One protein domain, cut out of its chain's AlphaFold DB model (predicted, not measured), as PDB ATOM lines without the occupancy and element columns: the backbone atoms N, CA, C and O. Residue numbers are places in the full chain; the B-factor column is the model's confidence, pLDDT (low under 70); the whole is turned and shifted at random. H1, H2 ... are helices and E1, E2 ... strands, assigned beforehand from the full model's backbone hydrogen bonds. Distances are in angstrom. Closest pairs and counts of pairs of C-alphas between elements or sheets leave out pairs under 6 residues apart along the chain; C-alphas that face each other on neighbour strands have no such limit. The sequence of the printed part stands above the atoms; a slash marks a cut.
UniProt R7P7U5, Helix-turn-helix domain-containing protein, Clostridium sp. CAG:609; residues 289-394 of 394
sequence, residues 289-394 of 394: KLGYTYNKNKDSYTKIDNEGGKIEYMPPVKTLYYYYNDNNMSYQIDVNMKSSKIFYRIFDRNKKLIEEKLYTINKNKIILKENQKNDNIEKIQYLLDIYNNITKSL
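Overview. This is residues 289 to 394 of the 394 residues of the protein "Helix-turn-helix domain-containing protein" of Clostridium sp. CAG:609 (UniProt R7P7U5). A twisted sheet of eight strands curls round one helix, H1, which packs on one of its faces; the other face is bare. The sheet is a single zigzag in which each strand folds back beside the one before, with short strands E1 and E8 at its two edges and the long strands E4 to E7 between them. The printed part has 106 residues, with eight named strands, E1 to E8, followed by one named helix; the strands stand in the sheet in chain order, all antiparallel, and the class is mixed, helices and strands. The whole is compact, with a radius of gyration of the C-alphas of 14.0 A, and the C-alphas span 40 by 35 by 23 A.

Along the chain. The longest strand is E7, residues 353 to 362, 27.0 A from first to last C-alpha. Before it come E6, residues 341 to 348, 23.4 A; E5, residues 329 to 336, 22.8 A; and E4, residues 319 to 326, 23.2 A. E3 is residues 310 to 314, E2 is residues 300 to 304, and E1 is residues 293 to 295, beginning at C-alpha 293 at (132.105, 146.698, 143.236). E8 is residues 365 to 367. H1, residues 377 to 393, is 24.4 A long and ends at C-alpha 393 at (122.062, 149.211, 152.541).

Arrangement. The eight strands form a meander, each the antiparallel neighbour of the one before, and each pair in turn is a hairpin. In E4 and E5, at 169 degrees, N 322 and O 333 are 2.8 A apart, within hydrogen-bond range. In E5 and E6 the pair N 334 and O 343 is at 2.8 A, and in E3 and E4 N 312 and O 321 are at 2.8 A. Toward one edge, E2 and E3 have N 301 and O 313 at 2.8 A, and E1 and E2 have N 293 and O 302 at 2.8 A. The pairing of E7 is staggered: residues 353 to 360 pair with E6, with N 344 and O 357 at 2.9 A, and residues 360 to 362 with E8, with N 362 and O 365 at 2.9 A. The directions of E7 and E8 stand at 115 degrees. From edge to edge the strands' lines turn by 118 degrees. H1 is on the sheet, in two layers, helix and sheet. Its closest C-alphas to E4 are those of Tyr 387 and Leu 320, 6.5 A apart; to E5, those of Leu 384 and Val 335, 7.2 A; to E8, those of Gln 381 and Lys 365, 7.5 A. In H1 every O i to N i+4 pair is within hydrogen-bond range.

Size, cuts and confidence. The C-alphas of Lys 296 and Glu 370, the two farthest apart, are 42.5 A from each other. The printed part has no cut and ends at the chain's last residue, Leu 394. The links between strands are tight, and that from E8 to H1, of 9 residues, is short. Mean pLDDT of the printed part is 82.0, and it is under 70 at residues 363 to 365, 368 to 377 and 393 to 394.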
ATOM      1  N   LYS A 289     124.612 150.248 143.362       73.38
ATOM      2  CA  LYS A 289     124.014 151.577 143.138       73.38
ATOM      3  C   LYS A 289     124.740 152.702 143.883       73.38
ATOM      4  O   LYS A 289     124.654 153.857 143.478       73.38
ATOM      5  N   LEU A 290     125.475 152.380 144.951       73.81
ATOM      6  CA  LEU A 290     126.327 153.323 145.687       73.81
ATOM      7  C   LEU A 290     127.763 153.380 145.137       73.81
ATOM      8  O   LEU A 290     128.620 154.057 145.719       73.81
ATOM      9  N   GLY A 291     128.032 152.700 144.018       81.19
ATOM     10  CA  GLY A 291     129.333 152.669 143.357       81.19
ATOM     11  C   GLY A 291     130.332 151.707 143.997       81.19
ATOM     12  O   GLY A 291     131.534 151.908 143.838       81.19
ATOM     13  N   TYR A 292     129.866 150.707 144.754       84.94
ATOM     14  CA  TYR A 292     130.724 149.632 145.251       84.94
ATOM     15  C   TYR A 292     130.744 148.461 144.275       84.94
ATOM     16  O   TYR A 292     129.705 147.995 143.824       84.94
ATOM     17  N   THR A 293     131.929 147.926 144.010       89.50
ATOM     18  CA  THR A 293     132.105 146.698 143.236       89.50
ATOM     19  C   THR A 293     132.240 145.511 144.182       89.50
ATOM     20  O   THR A 293     133.098 145.522 145.075       89.50
ATOM     21  N   TYR A 294     131.409 144.487 143.991       86.88
ATOM     22  CA  TYR A 294     131.468 143.254 144.772       86.88
ATOM     23  C   TYR A 294     132.586 142.320 144.280       86.88
ATOM     24  O   TYR A 294     132.700 142.012 143.096       86.88
ATOM     25  N   ASN A 295     133.417 141.843 145.206       83.88
ATOM     26  CA  ASN A 295     134.482 140.875 144.977       83.88
ATOM     27  C   ASN A 295     134.089 139.517 145.570       83.88
ATOM     28  O   ASN A 295     134.223 139.284 146.775       83.88
ATOM     29  N   LYS A 296     133.675 138.605 144.688       81.12
ATOM     30  CA  LYS A 296     133.189 137.260 145.026       81.12
ATOM     31  C   LYS A 296     134.232 136.366 145.714       81.12
ATOM     32  O   LYS A 296     133.863 135.535 146.533       81.12
ATOM     33  N   ASN A 297     135.527 136.538 145.427       82.31
ATOM     34  CA  ASN A 297     136.587 135.686 145.991       82.31
ATOM     35  C   ASN A 297     136.874 135.989 147.467       82.31
ATOM     36  O   ASN A 297     137.333 135.119 148.201       82.31
ATOM     37  N   LYS A 298     136.646 137.237 147.887       79.81
ATOM     38  CA  LYS A 298     136.888 137.710 149.258       79.81
ATOM     39  C   LYS A 298     135.606 137.989 150.042       79.81
ATOM     40  O   LYS A 298     135.705 138.360 151.207       79.81
ATOM     41  N   ASP A 299     134.450 137.851 149.392       83.56
ATOM     42  CA  ASP A 299     133.141 138.281 149.890       83.56
ATOM     43  C   ASP A 299     133.203 139.705 150.472       83.56
ATOM     44  O   ASP A 299     133.063 139.938 151.673       83.56
ATOM     45  N   SER A 300     133.552 140.665 149.611       89.19
ATOM     46  CA  SER A 300     133.833 142.049 150.015       89.19
ATOM     47  C   SER A 300     133.344 143.060 148.986       89.19
ATOM     48  O   SER A 300     133.253 142.750 147.802       89.19
ATOM     49  N   TYR A 301     133.055 144.279 149.430       90.19
ATOM     50  CA  TYR A 301     132.614 145.395 148.595       90.19
ATOM     51  C   TYR A 301     133.688 146.477 148.573       90.19
ATOM     52  O   TYR A 301     134.145 146.912 149.630       90.19
ATOM     53  N   THR A 302     134.085 146.931 147.386       90.31
ATOM     54  CA  THR A 302     135.190 147.889 147.219       90.31
ATOM     55  C   THR A 302     134.761 149.152 146.488       90.31
ATOM     56  O   THR A 302     133.957 149.081 145.567       90.31
ATOM     57  N   LYS A 303     135.298 150.305 146.893       91.69
ATOM     58  CA  LYS A 303     135.075 151.604 146.245       91.69
ATOM     59  C   LYS A 303     136.307 152.490 146.417       91.69
ATOM     60  O   LYS A 303     136.983 152.395 147.436       91.69
ATOM     61  N   ILE A 304     136.593 153.343 145.439       88.00
ATOM     62  CA  ILE A 304     137.617 154.389 145.553       88.00
ATOM     63  C   ILE A 304     136.899 155.700 145.885       88.00
ATOM     64  O   ILE A 304     135.887 156.021 145.258       88.00
ATOM     65  N   ASP A 305     137.360 156.403 146.918       83.00
ATOM     66  CA  ASP A 305     136.843 157.722 147.273       83.00
ATOM     67  C   ASP A 305     137.389 158.811 146.331       83.00
ATOM     68  O   ASP A 305     138.277 158.578 145.510       83.00
ATOM     69  N   ASN A 306     136.845 160.021 146.440       78.75
ATOM     70  CA  ASN A 306     137.226 161.132 145.565       78.75
ATOM     71  C   ASN A 306     138.680 161.598 145.770       78.75
ATOM     72  O   ASN A 306     139.209 162.316 144.928       78.75
ATOM     73  N   GLU A 307     139.323 161.198 146.869       78.44
ATOM     74  CA  GLU A 307     140.716 161.516 147.191       78.44
ATOM     75  C   GLU A 307     141.679 160.418 146.704       78.44
ATOM     76  O   GLU A 307     142.890 160.554 146.851       78.44
ATOM     77  N   GLY A 308     141.170 159.338 146.100       81.62
ATOM     78  CA  GLY A 308     141.965 158.198 145.633       81.62
ATOM     79  C   GLY A 308     142.213 157.126 146.702       81.62
ATOM     80  O   GLY A 308     142.952 156.170 146.462       81.62
ATOM     81  N   GLY A 309     141.591 157.246 147.874       87.81
ATOM     82  CA  GLY A 309     141.625 156.246 148.930       87.81
ATOM     83  C   GLY A 309     140.708 155.064 148.636       87.81
ATOM     84  O   GLY A 309     139.542 155.213 148.272       87.81
ATOM     85  N   LYS A 310     141.221 153.850 148.817       93.00
ATOM     86  CA  LYS A 310     140.476 152.609 148.616       93.00
ATOM     87  C   LYS A 310     139.731 152.219 149.893       93.00
ATOM     88  O   LYS A 310     140.357 151.934 150.909       93.00
ATOM     89  N   ILE A 311     138.410 152.105 149.800       93.06
ATOM     90  CA  ILE A 311     137.516 151.560 150.826       93.06
ATOM     91  C   ILE A 311     137.185 150.102 150.476       93.06
ATOM     92  O   ILE A 311     136.779 149.804 149.354       93.06
ATOM     93  N   GLU A 312     137.323 149.191 151.435       93.69
ATOM     94  CA  GLU A 312     136.978 147.770 151.307       93.69
ATOM     95  C   GLU A 312     136.171 147.327 152.532       93.69
ATOM     96  O   GLU A 312     136.685 147.280 153.647       93.69
ATOM     97  N   TYR A 313     134.890 147.015 152.343       92.69
ATOM     98  CA  TYR A 313     134.022 146.490 153.393       92.69
ATOM     99  C   TYR A 313     133.894 144.974 153.277       92.69
ATOM    100  O   TYR A 313     133.543 144.453 152.220       92.69
ATOM    101  N   MET A 314     134.136 144.270 154.381       88.56
ATOM    102  CA  MET A 314     133.997 142.819 154.478       88.56
ATOM    103  C   MET A 314     132.841 142.466 155.430       88.56
ATOM    104  O   MET A 314     133.047 142.447 156.654       88.56
ATOM    105  N   PRO A 315     131.636 142.162 154.903       83.75
ATOM    106  CA  PRO A 315     130.480 141.776 155.708       83.75
ATOM    107  C   PRO A 315     130.742 140.631 156.706       83.75
ATOM    108  O   PRO A 315     130.377 140.797 157.875       83.75
ATOM    109  N   PRO A 316     131.426 139.519 156.340       84.75
ATOM    110  CA  PRO A 316     131.596 138.368 157.238       84.75
ATOM    111  C   PRO A 316     132.310 138.700 158.551       84.75
ATOM    112  O   PRO A 316     132.007 138.145 159.609       84.75
ATOM    113  N   VAL A 317     133.260 139.635 158.494       85.19
ATOM    114  CA  VAL A 317     134.072 140.052 159.645       85.19
ATOM    115  C   VAL A 317     133.670 141.422 160.193       85.19
ATOM    116  O   VAL A 317     134.305 141.898 161.136       85.19
ATOM    117  N   LYS A 318     132.616 142.051 159.646       88.69
ATOM    118  CA  LYS A 318     132.098 143.369 160.061       88.69
ATOM    119  C   LYS A 318     133.204 144.419 160.188       88.69
ATOM    120  O   LYS A 318     133.310 145.121 161.199       88.69
ATOM    121  N   THR A 319     134.079 144.455 159.186       89.69
ATOM    122  CA  THR A 319     135.254 145.332 159.168       89.69
ATOM    123  C   THR A 319     135.282 146.136 157.878       89.69
ATOM    124  O   THR A 319     135.055 145.585 156.799       89.69
ATOM    125  N   LEU A 320     135.552 147.433 158.004       93.56
ATOM    126  CA  LEU A 320     135.822 148.325 156.885       93.56
ATOM    127  C   LEU A 320     137.291 148.725 156.913       93.56
ATOM    128  O   LEU A 320     137.789 149.201 157.929       93.56
ATOM    129  N   TYR A 321     137.961 148.522 155.791       92.88
ATOM    130  CA  TYR A 321     139.348 148.879 155.578       92.88
ATOM    131  C   TYR A 321     139.421 150.104 154.680       92.88
ATOM    132  O   TYR A 321     138.704 150.197 153.683       92.88
ATOM    133  N   TYR A 322     140.315 151.018 155.020       94.00
ATOM    134  CA  TYR A 322     140.658 152.167 154.205       94.00
ATOM    135  C   TYR A 322     142.158 152.187 153.951       94.00
ATOM    136  O   TYR A 322     142.938 152.066 154.895       94.00
ATOM    137  N   TYR A 323     142.551 152.360 152.694       91.81
ATOM    138  CA  TYR A 323     143.944 152.439 152.273       91.81
ATOM    139  C   TYR A 323     144.160 153.685 151.429       91.81
ATOM    140  O   TYR A 323     143.470 153.879 150.431       91.81
ATOM    141  N   TYR A 324     145.152 154.489 151.786       90.06
ATOM    142  CA  TYR A 324     145.534 155.674 151.030       90.06
ATOM    143  C   TYR A 324     147.053 155.756 150.920       90.06
ATOM    144  O   TYR A 324     147.758 155.547 151.905       90.06
ATOM    145  N   ASN A 325     147.555 156.048 149.724       86.56
ATOM    146  CA  ASN A 325     148.981 156.214 149.477       86.56
ATOM    147  C   ASN A 325     149.248 157.667 149.098       86.56
ATOM    148  O   ASN A 325     148.706 158.156 148.112       86.56
ATOM    149  N   ASP A 326     150.125 158.305 149.858       82.19
ATOM    150  CA  ASP A 326     150.763 159.563 149.495       82.19
ATOM    151  C   ASP A 326     152.199 159.259 149.030       82.19
ATOM    152  O   ASP A 326     152.760 158.221 149.387       82.19
ATOM    153  N   ASN A 327     152.819 160.139 148.242       74.75
ATOM    154  CA  ASN A 327     154.061 159.910 147.481       74.75
ATOM    155  C   ASN A 327     155.226 159.258 148.275       74.75
ATOM    156  O   ASN A 327     156.136 158.663 147.682       74.75
ATOM    157  N   ASN A 328     155.220 159.343 149.613       82.62
ATOM    158  CA  ASN A 328     156.224 158.737 150.494       82.62
ATOM    159  C   ASN A 328     155.672 157.807 151.586       82.62
ATOM    160  O   ASN A 328     156.469 157.150 152.254       82.62
ATOM    161  N   MET A 329     154.360 157.764 151.807       86.75
ATOM    162  CA  MET A 329     153.762 157.166 153.003       86.75
ATOM    163  C   MET A 329     152.477 156.435 152.632       86.75
ATOM    164  O   MET A 329     151.705 156.912 151.804       86.75
ATOM    165  N   SER A 330     152.219 155.299 153.269       89.81
ATOM    166  CA  SER A 330     150.932 154.615 153.139       89.81
ATOM    167  C   SER A 330     150.182 154.628 154.460       89.81
ATOM    168  O   SER A 330     150.758 154.422 155.528       89.81
ATOM    169  N   TYR A 331     148.887 154.891 154.372       89.81
ATOM    170  CA  TYR A 331     147.978 155.033 155.494       89.81
ATOM    171  C   TYR A 331     146.932 153.932 155.418       89.81
ATOM    172  O   TYR A 331     146.305 153.723 154.378       89.81
ATOM    173  N   GLN A 332     146.733 153.242 156.534       92.75
ATOM    174  CA  GLN A 332     145.736 152.193 156.668       92.75
ATOM    175  C   GLN A 332     144.850 152.467 157.879       92.75
ATOM    176  O   GLN A 332     145.352 152.686 158.983       92.75
ATOM    177  N   ILE A 333     143.533 152.409 157.683       92.12
ATOM    178  CA  ILE A 333     142.551 152.522 158.763       92.12
ATOM    179  C   ILE A 333     141.632 151.308 158.741       92.12
ATOM    180  O   ILE A 333     140.932 151.073 157.758       92.12
ATOM    181  N   ASP A 334     141.593 150.575 159.849       92.62
ATOM    182  CA  ASP A 334     140.735 149.406 160.015       92.62
ATOM    183  C   ASP A 334     139.645 149.732 161.033       92.62
ATOM    184  O   ASP A 334     139.923 149.869 162.225       92.62
ATOM    185  N   VAL A 335     138.397 149.825 160.584       90.75
ATOM    186  CA  VAL A 335     137.220 150.026 161.435       90.75
ATOM    187  C   VAL A 335     136.572 148.671 161.697       90.75
ATOM    188  O   VAL A 335     135.857 148.136 160.849       90.75
ATOM    189  N   ASN A 336     136.818 148.097 162.875       89.50
ATOM    190  CA  ASN A 336     136.299 146.788 163.260       89.50
ATOM    191  C   ASN A 336     135.140 146.931 164.255       89.50
ATOM    192  O   ASN A 336     135.336 147.117 165.460       89.50
ATOM    193  N   MET A 337     133.914 146.775 163.759       84.12
ATOM    194  CA  MET A 337     132.715 146.948 164.583       84.12
ATOM    195  C   MET A 337     132.411 145.739 165.468       84.12
ATOM    196  O   MET A 337     131.761 145.888 166.500       84.12
ATOM    197  N   LYS A 338     132.932 144.550 165.137       85.31
ATOM    198  CA  LYS A 338     132.808 143.360 165.997       85.31
ATOM    199  C   LYS A 338     133.528 143.547 167.337       85.31
ATOM    200  O   LYS A 338     133.020 143.124 168.368       85.31
ATOM    201  N   SER A 339     134.701 144.171 167.316       85.31
ATOM    202  CA  SER A 339     135.511 144.450 168.509       85.31
ATOM    203  C   SER A 339     135.398 145.893 169.006       85.31
ATOM    204  O   SER A 339     135.981 146.213 170.039       85.31
ATOM    205  N   SER A 340     134.638 146.744 168.303       85.81
ATOM    206  CA  SER A 340     134.491 148.181 168.588       85.81
ATOM    207  C   SER A 340     135.840 148.909 168.673       85.81
ATOM    208  O   SER A 340     136.060 149.740 169.555       85.81
ATOM    209  N   LYS A 341     136.760 148.570 167.763       87.25
ATOM    210  CA  LYS A 341     138.125 149.109 167.709       87.25
ATOM    211  C   LYS A 341     138.435 149.692 166.339       87.25
ATOM    212  O   LYS A 341     137.972 149.171 165.325       87.25
ATOM    213  N   ILE A 342     139.264 150.731 166.330       88.19
ATOM    214  CA  ILE A 342     139.821 151.320 165.113       88.19
ATOM    215  C   ILE A 342     141.335 151.319 165.204       88.19
ATOM    216  O   ILE A 342     141.891 151.852 166.165       88.19
ATOM    217  N   PHE A 343     141.988 150.751 164.198       89.06
ATOM    218  CA  PHE A 343     143.436 150.823 164.045       89.06
ATOM    219  C   PHE A 343     143.763 151.835 162.961       89.06
ATOM    220  O   PHE A 343     143.213 151.757 161.871       89.06
ATOM    221  N   TYR A 344     144.656 152.767 163.258       89.19
ATOM    222  CA  TYR A 344     145.212 153.710 162.298       89.19
ATOM    223  C   TYR A 344     146.712 153.450 162.210       89.19
ATOM    224  O   TYR A 344     147.403 153.563 163.222       89.19
ATOM    225  N   ARG A 345     147.209 153.079 161.033       91.50
ATOM    226  CA  ARG A 345     148.608 152.713 160.799       91.50
ATOM    227  C   ARG A 345     149.208 153.554 159.687       91.50
ATOM    228  O   ARG A 345     148.566 153.768 158.662       91.50
ATOM    229  N   ILE A 346     150.453 153.965 159.885       90.00
ATOM    230  CA  ILE A 346     151.264 154.650 158.883       90.00
ATOM    231  C   ILE A 346     152.481 153.785 158.574       90.00
ATOM    232  O   ILE A 346     153.168 153.341 159.497       90.00
ATOM    233  N   PHE A 347     152.780 153.581 157.297       90.88
ATOM    234  CA  PHE A 347     153.960 152.855 156.842       90.88
ATOM    235  C   PHE A 347     154.818 153.707 155.903       90.88
ATOM    236  O   PHE A 347     154.301 154.549 155.167       90.88
ATOM    237  N   ASP A 348     156.126 153.451 155.906       89.81
ATOM    238  CA  ASP A 348     157.075 154.071 154.979       89.81
ATOM    239  C   ASP A 348     156.997 153.460 153.565       89.81
ATOM    240  O   ASP A 348     156.256 152.506 153.301       89.81
ATOM    241  N   ARG A 349     157.819 153.982 152.644       86.00
ATOM    242  CA  ARG A 349     157.949 153.472 151.265       86.00
ATOM    243  C   ARG A 349     158.344 151.991 151.178       86.00
ATOM    244  O   ARG A 349     158.028 151.341 150.185       86.00
ATOM    245  N   ASN A 350     159.002 151.447 152.201       87.50
ATOM    246  CA  ASN A 350     159.398 150.039 152.283       87.50
ATOM    247  C   ASN A 350     158.346 149.173 153.000       87.50
ATOM    248  O   ASN A 350     158.614 148.008 153.299       87.50
ATOM    249  N   LYS A 351     157.147 149.721 153.263       84.94
ATOM    250  CA  LYS A 351     156.051 149.097 154.021       84.94
ATOM    251  C   LYS A 351     156.407 148.784 155.478       84.94
ATOM    252  O   LYS A 351     155.777 147.927 156.099       84.94
ATOM    253  N   LYS A 352     157.401 149.463 156.051       89.69
ATOM    254  CA  LYS A 352     157.718 149.349 157.475       89.69
ATOM    255  C   LYS A 352     156.768 150.233 158.277       89.69
ATOM    256  O   LYS A 352     156.587 151.400 157.946       89.69
ATOM    257  N   LEU A 353     156.170 149.677 159.333       91.88
ATOM    258  CA  LEU A 353     155.270 150.412 160.225       91.88
ATOM    259  C   LEU A 353     156.043 151.525 160.942       91.88
ATOM    260  O   LEU A 353     157.030 151.256 161.628       91.88
ATOM    261  N   ILE A 354     155.579 152.758 160.777       91.06
ATOM    262  CA  ILE A 354     156.122 153.959 161.416       91.06
ATOM    263  C   ILE A 354     155.329 154.270 162.681       91.06
ATOM    264  O   ILE A 354     155.909 154.543 163.728       91.06
ATOM    265  N   GLU A 355     154.000 154.221 162.589       87.50
ATOM    266  CA  GLU A 355     153.111 154.594 163.684       87.50
ATOM    267  C   GLU A 355     151.841 153.741 163.656       87.50
ATOM    268  O   GLU A 355     151.272 153.499 162.592       87.50
ATOM    269  N   GLU A 356     151.377 153.309 164.831       88.50
ATOM    270  CA  GLU A 356     150.059 152.704 165.025       88.50
ATOM    271  C   GLU A 356     149.331 153.408 166.175       88.50
ATOM    272  O   GLU A 356     149.867 153.569 167.272       88.50
ATOM    273  N   LYS A 357     148.077 153.795 165.933       85.44
ATOM    274  CA  LYS A 357     147.155 154.321 166.942       85.44
ATOM    275  C   LYS A 357     145.931 153.419 167.032       85.44
ATOM    276  O   LYS A 357     145.347 153.041 166.017       85.44
ATOM    277  N   LEU A 358     145.519 153.121 168.262       86.06
ATOM    278  CA  LEU A 358     144.314 152.353 168.563       86.06
ATOM    279  C   LEU A 358     143.262 153.258 169.202       86.06
ATOM    280  O   LEU A 358     143.541 153.945 170.186       86.06
ATOM    281  N   TYR A 359     142.042 153.200 168.679       82.88
ATOM    282  CA  TYR A 359     140.883 153.908 169.205       82.88
ATOM    283  C   TYR A 359     139.759 152.935 169.561       82.88
ATOM    284  O   TYR A 359     139.625 151.869 168.953       82.88
ATOM    285  N   THR A 360     138.930 153.321 170.529       81.00
ATOM    286  CA  THR A 360     137.745 152.560 170.947       81.00
ATOM    287  C   THR A 360     136.481 153.265 170.469       81.00
ATOM    288  O   THR A 360     136.394 154.491 170.537       81.00
ATOM    289  N   ILE A 361     135.488 152.497 170.023       76.88
ATOM    290  CA  ILE A 361     134.185 152.999 169.576       76.88
ATOM    291  C   ILE A 361     133.134 152.724 170.655       76.88
ATOM    292  O   ILE A 361     133.054 151.620 171.191       76.88
ATOM    293  N   ASN A 362     132.275 153.702 170.938       72.62
ATOM    294  CA  ASN A 362     131.070 153.526 171.744       72.62
ATOM    295  C   ASN A 362     129.916 154.315 171.119       72.62
ATOM    296  O   ASN A 362     130.071 155.498 170.823       72.62
ATOM    297  N   LYS A 363     128.759 153.673 170.904       67.31
ATOM    298  CA  LYS A 363     127.580 154.284 170.253       67.31
ATOM    299  C   LYS A 363     127.939 155.051 168.962       67.31
ATOM    300  O   LYS A 363     127.484 156.173 168.765       67.31
ATOM    301  N   ASN A 364     128.774 154.454 168.106       64.88
ATOM    302  CA  ASN A 364     129.273 155.037 166.848       64.88
ATOM    303  C   ASN A 364     130.102 156.327 166.991       64.88
ATOM    304  O   ASN A 364     130.241 157.076 166.028       64.88
ATOM    305  N   LYS A 365     130.675 156.578 168.173       68.56
ATOM    306  CA  LYS A 365     131.598 157.690 168.423       68.56
ATOM    307  C   LYS A 365     132.921 157.177 168.977       68.56
ATOM    308  O   LYS A 365     132.953 156.190 169.715       68.56
ATOM    309  N   ILE A 366     134.004 157.854 168.620       70.19
ATOM    310  CA  ILE A 366     135.353 157.539 169.094       70.19
ATOM    311  C   ILE A 366     135.503 158.025 170.540       70.19
ATOM    312  O   ILE A 366     135.121 159.147 170.865       70.19
ATOM    313  N   ILE A 367     136.079 157.191 171.404       72.19
ATOM    314  CA  ILE A 367     136.510 157.574 172.751       72.19
ATOM    315  C   ILE A 367     138.032 157.714 172.746       72.19
ATOM    316  O   ILE A 367     138.745 156.751 172.453       72.19
ATOM    317  N   LEU A 368     138.521 158.906 173.095       64.44
ATOM    318  CA  LEU A 368     139.945 159.194 173.275       64.44
ATOM    319  C   LEU A 368     140.385 158.913 174.717       64.44
ATOM    320  O   LEU A 368     139.621 159.121 175.660       64.44
ATOM    321  N   LYS A 369     141.634 158.473 174.898       68.19
ATOM    322  CA  LYS A 369     142.288 158.442 176.218       68.19
ATOM    323  C   LYS A 369     142.832 159.834 176.569       68.19
ATOM    324  O   LYS A 369     143.184 160.578 175.660       68.19
ATOM    325  N   GLU A 370     142.973 160.140 177.864       46.88
ATOM    326  CA  GLU A 370     143.314 161.474 178.417       46.88
ATOM    327  C   GLU A 370     144.548 162.176 177.805       46.88
ATOM    328  O   GLU A 370     144.644 163.390 177.913       46.88
ATOM    329  N   ASN A 371     145.442 161.468 177.098       57.12
ATOM    330  CA  ASN A 371     146.643 162.037 176.461       57.12
ATOM    331  C   ASN A 371     146.814 161.662 174.969       57.12
ATOM    332  O   ASN A 371     147.919 161.735 174.428       57.12
ATOM    333  N   GLN A 372     145.759 161.206 174.286       63.31
ATOM    334  CA  GLN A 372     145.844 160.761 172.889       63.31
ATOM    335  C   GLN A 372     145.656 161.937 171.915       63.31
ATOM    336  O   GLN A 372     144.562 162.490 171.814       63.31
ATOM    337  N   LYS A 373     146.720 162.308 171.181       58.00
ATOM    338  CA  LYS A 373     146.663 163.329 170.113       58.00
ATOM    339  C   LYS A 373     145.701 162.928 168.995       58.00
ATOM    340  O   LYS A 373     145.591 161.748 168.654       58.00
ATOM    341  N   ASN A 374     145.044 163.930 168.416       63.03
ATOM    342  CA  ASN A 374     143.811 163.767 167.666       63.03
ATOM    343  C   ASN A 374     143.833 164.449 166.284       63.03
ATOM    344  O   ASN A 374     142.977 165.265 165.956       63.03
ATOM    345  N   ASP A 375     144.812 164.105 165.460       61.84
ATOM    346  CA  ASP A 375     144.990 164.793 164.175       61.84
ATOM    347  C   ASP A 375     144.122 164.182 163.051       61.84
ATOM    348  O   ASP A 375     144.045 164.734 161.964       61.84
ATOM    349  N   ASN A 376     143.435 163.054 163.309       68.12
ATOM    350  CA  ASN A 376     142.739 162.257 162.284       68.12
ATOM    351  C   ASN A 376     141.263 161.926 162.605       68.12
ATOM    352  O   ASN A 376     140.687 161.049 161.955       68.12
ATOM    353  N   ILE A 377     140.627 162.573 163.598       69.75
ATOM    354  CA  ILE A 377     139.247 162.222 163.999       69.75
ATOM    355  C   ILE A 377     138.241 162.376 162.866       69.75
ATOM    356  O   ILE A 377     137.370 161.522 162.731       69.75
ATOM    357  N   GLU A 378     138.357 163.422 162.051       72.31
ATOM    358  CA  GLU A 378     137.387 163.698 160.990       72.31
ATOM    359  C   GLU A 378     137.371 162.575 159.953       72.31
ATOM    360  O   GLU A 378     136.309 162.057 159.610       72.31
ATOM    361  N   LYS A 379     138.555 162.100 159.540       77.31
ATOM    362  CA  LYS A 379     138.673 160.977 158.603       77.31
ATOM    363  C   LYS A 379     138.152 159.675 159.213       77.31
ATOM    364  O   LYS A 379     137.491 158.897 158.532       77.31
ATOM    365  N   ILE A 380     138.403 159.437 160.501       79.81
ATOM    366  CA  ILE A 380     137.889 158.245 161.186       79.81
ATOM    367  C   ILE A 380     136.356 158.307 161.329       79.81
ATOM    368  O   ILE A 380     135.684 157.300 161.106       79.81
ATOM    369  N   GLN A 381     135.791 159.471 161.656       78.50
ATOM    370  CA  GLN A 381     134.344 159.666 161.756       78.50
ATOM    371  C   GLN A 381     133.664 159.503 160.390       78.50
ATOM    372  O   GLN A 381     132.669 158.790 160.289       78.50
ATOM    373  N   TYR A 382     134.264 160.045 159.329       82.81
ATOM    374  CA  TYR A 382     133.826 159.828 157.951       82.81
ATOM    375  C   TYR A 382     133.758 158.333 157.590       82.81
ATOM    376  O   TYR A 382     132.757 157.861 157.047       82.81
ATOM    377  N   LEU A 383     134.781 157.550 157.947       83.62
ATOM    378  CA  LEU A 383     134.792 156.103 157.697       83.62
ATOM    379  C   LEU A 383     133.759 155.337 158.540       83.62
ATOM    380  O   LEU A 383     133.197 154.349 158.063       83.62
ATOM    381  N   LEU A 384     133.466 155.792 159.764       80.44
ATOM    382  CA  LEU A 384     132.370 155.251 160.578       80.44
ATOM    383  C   LEU A 384     131.003 155.524 159.940       80.44
ATOM    384  O   LEU A 384     130.138 154.645 159.934       80.44
ATOM    385  N   ASP A 385     130.808 156.709 159.371       80.81
ATOM    386  CA  ASP A 385     129.568 157.069 158.685       80.81
ATOM    387  C   ASP A 385     129.393 156.254 157.397       80.81
ATOM    388  O   ASP A 385     128.307 155.724 157.149       80.81
ATOM    389  N   ILE A 386     130.476 156.037 156.640       82.75
ATOM    390  CA  ILE A 386     130.481 155.111 155.500       82.75
ATOM    391  C   ILE A 386     130.107 153.697 155.944       82.75
ATOM    392  O   ILE A 386     129.220 153.093 155.342       82.75
ATOM    393  N   TYR A 387     130.740 153.166 156.996       84.00
ATOM    394  CA  TYR A 387     130.418 151.836 157.520       84.00
ATOM    395  C   TYR A 387     128.916 151.723 157.832       84.00
ATOM    396  O   TYR A 387     128.244 150.779 157.408       84.00
ATOM    397  N   ASN A 388     128.369 152.712 158.544       79.88
ATOM    398  CA  ASN A 388     126.957 152.738 158.915       79.88
ATOM    399  C   ASN A 388     126.044 152.786 157.687       79.88
ATOM    400  O   ASN A 388     125.021 152.109 157.669       79.88
ATOM    401  N   ASN A 389     126.412 153.549 156.661       78.62
ATOM    402  CA  ASN A 389     125.656 153.611 155.414       78.62
ATOM    403  C   ASN A 389     125.671 152.267 154.680       78.62
ATOM    404  O   ASN A 389     124.605 151.767 154.334       78.62
ATOM    405  N   ILE A 390     126.837 151.627 154.544       78.62
ATOM    406  CA  ILE A 390     126.959 150.309 153.905       78.62
ATOM    407  C   ILE A 390     126.090 149.266 154.624       78.62
ATOM    408  O   ILE A 390     125.328 148.548 153.983       78.62
ATOM    409  N   THR A 391     126.146 149.208 155.958       75.31
ATOM    410  CA  THR A 391     125.350 148.245 156.749       75.31
ATOM    411  C   THR A 391     123.852 148.528 156.814       75.31
ATOM    412  O   THR A 391     123.106 147.658 157.243       75.31
ATOM    413  N   LYS A 392     123.401 149.731 156.446       71.62
ATOM    414  CA  LYS A 392     121.970 150.032 156.274       71.62
ATOM    415  C   LYS A 392     121.463 149.624 154.894       71.62
ATOM    416  O   LYS A 392     120.254 149.515 154.709       71.62
ATOM    417  N   SER A 393     122.372 149.530 153.928       64.81
ATOM    418  CA  SER A 393     122.062 149.211 152.541       64.81
ATOM    419  C   SER A 393     122.083 147.709 152.277       64.81
ATOM    420  O   SER A 393     121.264 147.262 151.481       64.81
ATOM    421  N   LEU A 394     122.972 146.952 152.928       65.06
ATOM    422  CA  LEU A 394     122.914 145.483 153.021       65.06
ATOM    423  C   LEU A 394     121.825 145.038 153.994       65.06
ATOM    424  O   LEU A 394     121.193 143.999 153.712       65.06
TER     425      LEU A 394